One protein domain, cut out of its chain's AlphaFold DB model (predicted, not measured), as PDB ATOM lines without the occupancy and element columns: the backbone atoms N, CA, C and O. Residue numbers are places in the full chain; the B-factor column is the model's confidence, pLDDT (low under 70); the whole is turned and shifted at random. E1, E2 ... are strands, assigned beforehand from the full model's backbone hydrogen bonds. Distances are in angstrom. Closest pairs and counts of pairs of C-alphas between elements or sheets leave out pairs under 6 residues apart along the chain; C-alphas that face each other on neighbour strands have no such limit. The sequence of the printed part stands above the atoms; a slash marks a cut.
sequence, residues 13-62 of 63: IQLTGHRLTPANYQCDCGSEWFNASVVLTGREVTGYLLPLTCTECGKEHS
ATOM      1  N   ILE A  13      63.505 -57.015  53.592       83.56
ATOM      2  CA  ILE A  13      62.825 -58.245  53.171       83.56
ATOM      3  C   ILE A  13      63.283 -59.415  54.030       83.56
ATOM      4  O   ILE A  13      64.443 -59.498  54.427       83.56
ATOM      5  N   GLN A  14      62.370 -60.338  54.307       84.19
ATOM      6  CA  GLN A  14      62.699 -61.581  54.991       84.19
ATOM      7  C   GLN A  14      63.005 -62.647  53.942       84.19
ATOM      8  O   GLN A  14      62.135 -63.057  53.176       84.19
ATOM      9  N   LEU A  15      64.261 -63.075  53.894       83.19
ATOM     10  CA  LEU A  15      64.705 -64.214  53.114       83.19
ATOM     11  C   LEU A  15      64.509 -65.466  53.959       83.19
ATOM     12  O   LEU A  15      65.244 -65.677  54.919       83.19
ATOM     13  N   THR A  16      63.517 -66.278  53.613       83.88
ATOM     14  CA  THR A  16      63.259 -67.560  54.275       83.88
ATOM     15  C   THR A  16      63.975 -68.665  53.515       83.88
ATOM     16  O   THR A  16      63.775 -68.792  52.308       83.88
ATOM     17  N   GLY A  17      64.797 -69.462  54.197       80.94
ATOM     18  CA  GLY A  17      65.575 -70.514  53.544       80.94
ATOM     19  C   GLY A  17      66.499 -69.946  52.477       80.94
ATOM     20  O   GLY A  17      66.413 -70.309  51.307       80.94
ATOM     21  N   HIS A  18      67.400 -69.057  52.882       80.94
ATOM     22  CA  HIS A  18      68.459 -68.550  52.026       80.94
ATOM     23  C   HIS A  18      69.827 -68.973  52.556       80.94
ATOM     24  O   HIS A  18      70.057 -69.031  53.766       80.94
ATOM     25  N   ARG A  19      70.756 -69.246  51.637       80.00
ATOM     26  CA  ARG A  19      72.144 -69.550  51.980       80.00
ATOM     27  C   ARG A  19      72.919 -68.258  52.190       80.00
ATOM     28  O   ARG A  19      73.106 -67.481  51.256       80.00
ATOM     29  N   LEU A  20      73.351 -68.011  53.421       74.00
ATOM     30  CA  LEU A  20      74.130 -66.821  53.748       74.00
ATOM     31  C   LEU A  20      75.546 -66.947  53.178       74.00
ATOM     32  O   LEU A  20      76.178 -67.998  53.270       74.00
ATOM     33  N   THR A  21      76.030 -65.873  52.562       65.38
ATOM     34  CA  THR A  21      77.388 -65.775  52.022       65.38
ATOM     35  C   THR A  21      78.148 -64.697  52.804       65.38
ATOM     36  O   THR A  21      77.574 -63.654  53.108       65.38
ATOM     37  N   PRO A  22      79.424 -64.913  53.178       60.22
ATOM     38  CA  PRO A  22      80.343 -65.945  52.696       60.22
ATOM     39  C   PRO A  22      80.050 -67.345  53.253       60.22
ATOM     40  O   PRO A  22      79.405 -67.489  54.283       60.22
ATOM     41  N   ALA A  23      80.539 -68.366  52.547       58.84
ATOM     42  CA  ALA A  23      80.261 -69.802  52.701       58.84
ATOM     43  C   ALA A  23      80.578 -70.448  54.077       58.84
ATOM     44  O   ALA A  23      80.654 -71.666  54.163       58.84
ATOM     45  N   ASN A  24      80.774 -69.657  55.137       60.50
ATOM     46  CA  ASN A  24      81.137 -70.102  56.486       60.50
ATOM     47  C   ASN A  24      79.994 -69.977  57.507       60.50
ATOM     48  O   ASN A  24      80.192 -70.296  58.676       60.50
ATOM     49  N   TYR A  25      78.807 -69.518  57.103       67.62
ATOM     50  CA  TYR A  25      77.627 -69.577  57.963       67.62
ATOM     51  C   TYR A  25      77.014 -70.971  57.852       67.62
ATOM     52  O   TYR A  25      76.128 -71.210  57.038       67.62
ATOM     53  N   GLN A  26      77.532 -71.902  58.651       73.56
ATOM     54  CA  GLN A  26      76.932 -73.213  58.866       73.56
ATOM     55  C   GLN A  26      76.402 -73.267  60.297       73.56
ATOM     56  O   GLN A  26      77.099 -72.938  61.256       73.56
ATOM     57  N   CYS A  27      75.142 -73.653  60.442       80.12
ATOM     58  CA  CYS A  27      74.547 -73.917  61.737       80.12
ATOM     59  C   CYS A  27      75.265 -75.122  62.348       80.12
ATOM     60  O   CYS A  27      75.639 -76.043  61.629       80.12
ATOM     61  N   ASP A  28      75.380 -75.172  63.673       79.38
ATOM     62  CA  ASP A  28      75.943 -76.320  64.407       79.38
ATOM     63  C   ASP A  28      75.232 -77.650  64.070       79.38
ATOM     64  O   ASP A  28      75.784 -78.740  64.145       79.38
ATOM     65  N   CYS A  29      73.994 -77.539  63.597       82.69
ATOM     66  CA  CYS A  29      73.187 -78.624  63.068       82.69
ATOM     67  C   CYS A  29      73.594 -79.146  61.681       82.69
ATOM     68  O   CYS A  29      73.003 -80.104  61.192       82.69
ATOM     69  N   GLY A  30      74.554 -78.499  61.025       77.06
ATOM     70  CA  GLY A  30      75.026 -78.824  59.684       77.06
ATOM     71  C   GLY A  30      74.300 -78.099  58.547       77.06
ATOM     72  O   GLY A  30      74.731 -78.226  57.404       77.06
ATOM     73  N   SER A  31      73.245 -77.325  58.828       82.75
ATOM     74  CA  SER A  31      72.495 -76.602  57.792       82.75
ATOM     75  C   SER A  31      73.173 -75.300  57.369       82.75
ATOM     76  O   SER A  31      73.653 -74.533  58.202       82.75
ATOM     77  N   GLU A  32      73.155 -75.032  56.067       81.12
ATOM     78  CA  GLU A  32      73.613 -73.778  55.456       81.12
ATOM     79  C   GLU A  32      72.446 -72.819  55.141       81.12
ATOM     80  O   GLU A  32      72.653 -71.758  54.550       81.12
ATOM     81  N   TRP A  33      71.214 -73.195  55.501       84.25
ATOM     82  CA  TRP A  33      69.988 -72.473  55.161       84.25
ATOM     83  C   TRP A  33      69.422 -71.739  56.377       84.25
ATOM     84  O   TRP A  33      69.160 -72.331  57.429       84.25
ATOM     85  N   PHE A  34      69.211 -70.433  56.218       85.38
ATOM     86  CA  PHE A  34      68.762 -69.556  57.293       85.38
ATOM     87  C   PHE A  34      67.642 -68.634  56.829       85.38
ATOM     88  O   PHE A  34      67.538 -68.265  55.660       85.38
ATOM     89  N   ASN A  35      66.826 -68.239  57.793       86.81
ATOM     90  CA  ASN A  35      65.892 -67.143  57.711       86.81
ATOM     91  C   ASN A  35      66.615 -65.876  58.154       86.81
ATOM     92  O   ASN A  35      67.100 -65.798  59.282       86.81
ATOM     93  N   ALA A  36      66.701 -64.898  57.265       84.44
ATOM     94  CA  ALA A  36      67.426 -63.662  57.496       84.44
ATOM     95  C   ALA A  36      66.602 -62.476  57.017       84.44
ATOM     96  O   ALA A  36      66.049 -62.498  55.920       84.44
ATOM     97  N   SER A  37      66.559 -61.418  57.811       86.00
ATOM     98  CA  SER A  37      66.034 -60.137  57.349       86.00
ATOM     99  C   SER A  37      67.173 -59.396  56.657       86.00
ATOM    100  O   SER A  37      68.223 -59.225  57.258       86.00
ATOM    101  N   VAL A  38      67.020 -58.975  55.406       83.56
ATOM    102  CA  VAL A  38      68.047 -58.207  54.685       83.56
ATOM    103  C   VAL A  38      67.571 -56.801  54.409       83.56
ATOM    104  O   VAL A  38      66.409 -56.592  54.065       83.56
ATOM    105  N   VAL A  39      68.478 -55.846  54.567       85.56
ATOM    106  CA  VAL A  39      68.259 -54.452  54.202       85.56
ATOM    107  C   VAL A  39      68.626 -54.303  52.739       85.56
ATOM    108  O   VAL A  39      69.743 -54.634  52.329       85.56
ATOM    109  N   LEU A  40      67.667 -53.826  51.957       82.00
ATOM    110  CA  LEU A  40      67.881 -53.451  50.575       82.00
ATOM    111  C   LEU A  40      67.936 -51.933  50.462       82.00
ATOM    112  O   LEU A  40      67.090 -51.229  51.013       82.00
ATOM    113  N   THR A  41      68.878 -51.444  49.665       82.75
ATOM    114  CA  THR A  41      68.873 -50.063  49.181       82.75
ATOM    115  C   THR A  41      68.559 -50.124  47.693       82.75
ATOM    116  O   THR A  41      69.355 -50.593  46.877       82.75
ATOM    117  N   GLY A  42      67.331 -49.757  47.329       78.06
ATOM    118  CA  GLY A  42      66.805 -50.006  45.987       78.06
ATOM    119  C   GLY A  42      66.617 -51.503  45.700       78.06
ATOM    120  O   GLY A  42      65.707 -52.128  46.235       78.06
ATOM    121  N   ARG A  43      67.444 -52.070  44.810       72.81
ATOM    122  CA  ARG A  43      67.409 -53.497  44.413       72.81
ATOM    123  C   ARG A  43      68.619 -54.295  44.908       72.81
ATOM    124  O   ARG A  43      68.740 -55.472  44.581       72.81
ATOM    125  N   GLU A  44      69.514 -53.657  45.650       81.25
ATOM    126  CA  GLU A  44      70.771 -54.251  46.099       81.25
ATOM    127  C   GLU A  44      70.713 -54.553  47.594       81.25
ATOM    128  O   GLU A  44      70.178 -53.761  48.369       81.25
ATOM    129  N   VAL A  45      71.269 -55.699  47.996       79.81
ATOM    130  CA  VAL A  45      71.409 -56.074  49.409       79.81
ATOM    131  C   VAL A  45      72.572 -55.295  50.001       79.81
ATOM    132  O   VAL A  45      73.723 -55.518  49.630       79.81
ATOM    133  N   THR A  46      72.272 -54.395  50.931       78.94
ATOM    134  CA  THR A  46      73.275 -53.582  51.627       78.94
ATOM    135  C   THR A  46      73.641 -54.144  52.993       78.94
ATOM    136  O   THR A  46      74.729 -53.861  53.492       78.94
ATOM    137  N   GLY A  47      72.798 -54.994  53.586       80.12
ATOM    138  CA  GLY A  47      73.132 -55.654  54.845       80.12
ATOM    139  C   GLY A  47      72.153 -56.738  55.273       80.12
ATOM    140  O   GLY A  47      71.070 -56.888  54.711       80.12
ATOM    141  N   TYR A  48      72.539 -57.479  56.307       80.88
ATOM    142  CA  TYR A  48      71.708 -58.474  56.981       80.88
ATOM    143  C   TYR A  48      71.389 -57.959  58.385       80.88
ATOM    144  O   TYR A  48      72.273 -57.479  59.095       80.88
ATOM    145  N   LEU A  49      70.129 -58.057  58.781       80.81
ATOM    146  CA  LEU A  49      69.663 -57.816  60.135       80.81
ATOM    147  C   LEU A  49      69.674 -59.135  60.904       80.81
ATOM    148  O   LEU A  49      69.196 -60.168  60.431       80.81
ATOM    149  N   LEU A  50      70.226 -59.063  62.108       79.56
ATOM    150  CA  LEU A  50      70.240 -60.145  63.083       79.56
ATOM    151  C   LEU A  50      68.961 -60.086  63.937       79.56
ATOM    152  O   LEU A  50      68.429 -58.990  64.135       79.56
ATOM    153  N   PRO A  51      68.491 -61.217  64.494       78.06
ATOM    154  CA  PRO A  51      69.088 -62.557  64.443       78.06
ATOM    155  C   PRO A  51      68.790 -63.329  63.145       78.06
ATOM    156  O   PRO A  51      67.766 -63.116  62.499       78.06
ATOM    157  N   LEU A  52      69.686 -64.253  62.778       83.94
ATOM    158  CA  LEU A  52      69.503 -65.185  61.659       83.94
ATOM    159  C   LEU A  52      68.960 -66.502  62.207       83.94
ATOM    160  O   LEU A  52      69.600 -67.117  63.052       83.94
ATOM    161  N   THR A  53      67.818 -66.987  61.748       86.38
ATOM    162  CA  THR A  53      67.230 -68.218  62.298       86.38
ATOM    163  C   THR A  53      67.503 -69.396  61.376       86.38
ATOM    164  O   THR A  53      67.088 -69.379  60.226       86.38
ATOM    165  N   CYS A  54      68.161 -70.452  61.849       88.06
ATOM    166  CA  CYS A  54      68.337 -71.665  61.047       88.06
ATOM    167  C   CYS A  54      66.975 -72.280  60.689       88.06
ATOM    168  O   CYS A  54      66.142 -72.475  61.575       88.06
ATOM    169  N   THR A  55      66.753 -72.628  59.417       85.44
ATOM    170  CA  THR A  55      65.484 -73.246  58.991       85.44
ATOM    171  C   THR A  55      65.291 -74.647  59.550       85.44
ATOM    172  O   THR A  55      64.163 -75.039  59.824       85.44
ATOM    173  N   GLU A  56      66.384 -75.382  59.752       85.06
ATOM    174  CA  GLU A  56      66.336 -76.781  60.183       85.06
ATOM    175  C   GLU A  56      66.182 -76.912  61.698       85.06
ATOM    176  O   GLU A  56      65.437 -77.752  62.191       85.06
ATOM    177  N   CYS A  57      66.895 -76.084  62.464       85.44
ATOM    178  CA  CYS A  57      66.916 -76.184  63.926       85.44
ATOM    179  C   CYS A  57      66.124 -75.101  64.646       85.44
ATOM    180  O   CYS A  57      65.964 -75.190  65.860       85.44
ATOM    181  N   GLY A  58      65.685 -74.056  63.942       81.75
ATOM    182  CA  GLY A  58      64.986 -72.921  64.546       81.75
ATOM    183  C   GLY A  58      65.845 -72.099  65.510       81.75
ATOM    184  O   GLY A  58      65.321 -71.221  66.186       81.75
ATOM    185  N   LYS A  59      67.154 -72.373  65.600       82.38
ATOM    186  CA  LYS A  59      68.071 -71.618  66.454       82.38
ATOM    187  C   LYS A  59      68.374 -70.269  65.833       82.38
ATOM    188  O   LYS A  59      68.664 -70.177  64.642       82.38
ATOM    189  N   GLU A  60      68.339 -69.248  66.670       82.31
ATOM    190  CA  GLU A  60      68.821 -67.917  66.345       82.31
ATOM    191  C   GLU A  60      70.348 -67.906  66.436       82.31
ATOM    192  O   GLU A  60      70.941 -68.289  67.444       82.31
ATOM    193  N   HIS A  61      70.979 -67.490  65.352       69.38
ATOM    194  CA  HIS A  61      72.405 -67.316  65.205       69.38
ATOM    195  C   HIS A  61      72.670 -65.823  65.035       69.38
ATOM    196  O   HIS A  61      72.211 -65.185  64.084       69.38
ATOM    197  N   SER A  62      73.415 -65.264  65.979       63.19
ATOM    198  CA  SER A  62      74.161 -64.030  65.782       63.19
ATOM    199  C   SER A  62      75.621 -64.396  65.478       63.19
ATOM    200  O   SER A  62      76.115 -65.349  66.087       63.19
TER     201      SER A  62
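What this domain is: This is residues 13 to 62 of the 63 residues of an uncharacterized protein of Rhodococcus sp. P27 (UniProt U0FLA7). A narrow, strongly twisted ribbon of three antiparallel strands, E1, E2 and E3, makes the body of this small domain, and a long loop, residues 20 to 32, joins E1 to E2 and with Cys 29 makes one end of the longest axis, the tight turn between E2 and E3 at Gly 42 making the other. After E3 the last printed residues fold back, and residues 60 to 61 pair with residues 52 to 53 of E3. The printed part has 50 residues with three named strands and no named helix, an all-strand class; the sheet order is E1, E2, E3, a meander, each strand the antiparallel neighbour of the one before. It is compact by its radius of gyration of the C-alphas, 10.6 A, yet elongated in outline, spanning 34 by 18 by 16 A.

Where its parts are: E1, residues 13 to 19, begins at C-alpha 13 (62.825, -58.245, 53.171) and measures 14.7 A from first to last C-alpha. E2, residues 33 to 41, measures 23.2 A and bends by 56 degrees at residue 36. E3, residues 44 to 54, measures 23.1 A, bends by 83 degrees at residue 51 and ends at C-alpha 54 (68.337, -71.665, 61.047).

How they stand to each other: E1 and E2 form an antiparallel hairpin, their directions at 138 degrees. The C-alphas of Gln 14 and Ser 37 face each other at 4.3 A, and N 15 and O 36 are within hydrogen-bond range at 2.8 A. E2, the inner strand, forms a second antiparallel hairpin with E3, at 150 degrees. Here the C-alphas of Val 38 and Tyr 48 face each other at 4.3 A, and N 35 and O 53 are within hydrogen-bond range at 2.7 A. E1 and E3 are the edge strands.

The domain as a whole: The C-alphas of Cys 29 and Gly 42, the two farthest apart, are 33.9 A apart. The printed part has no cut. The link from E1 to E2 is long, with 13 residues, and that from E2 to E3 is tight, with 2. The mean pLDDT of the printed part is 79.3; residues 21 to 25 and 61 to 62 are under 70.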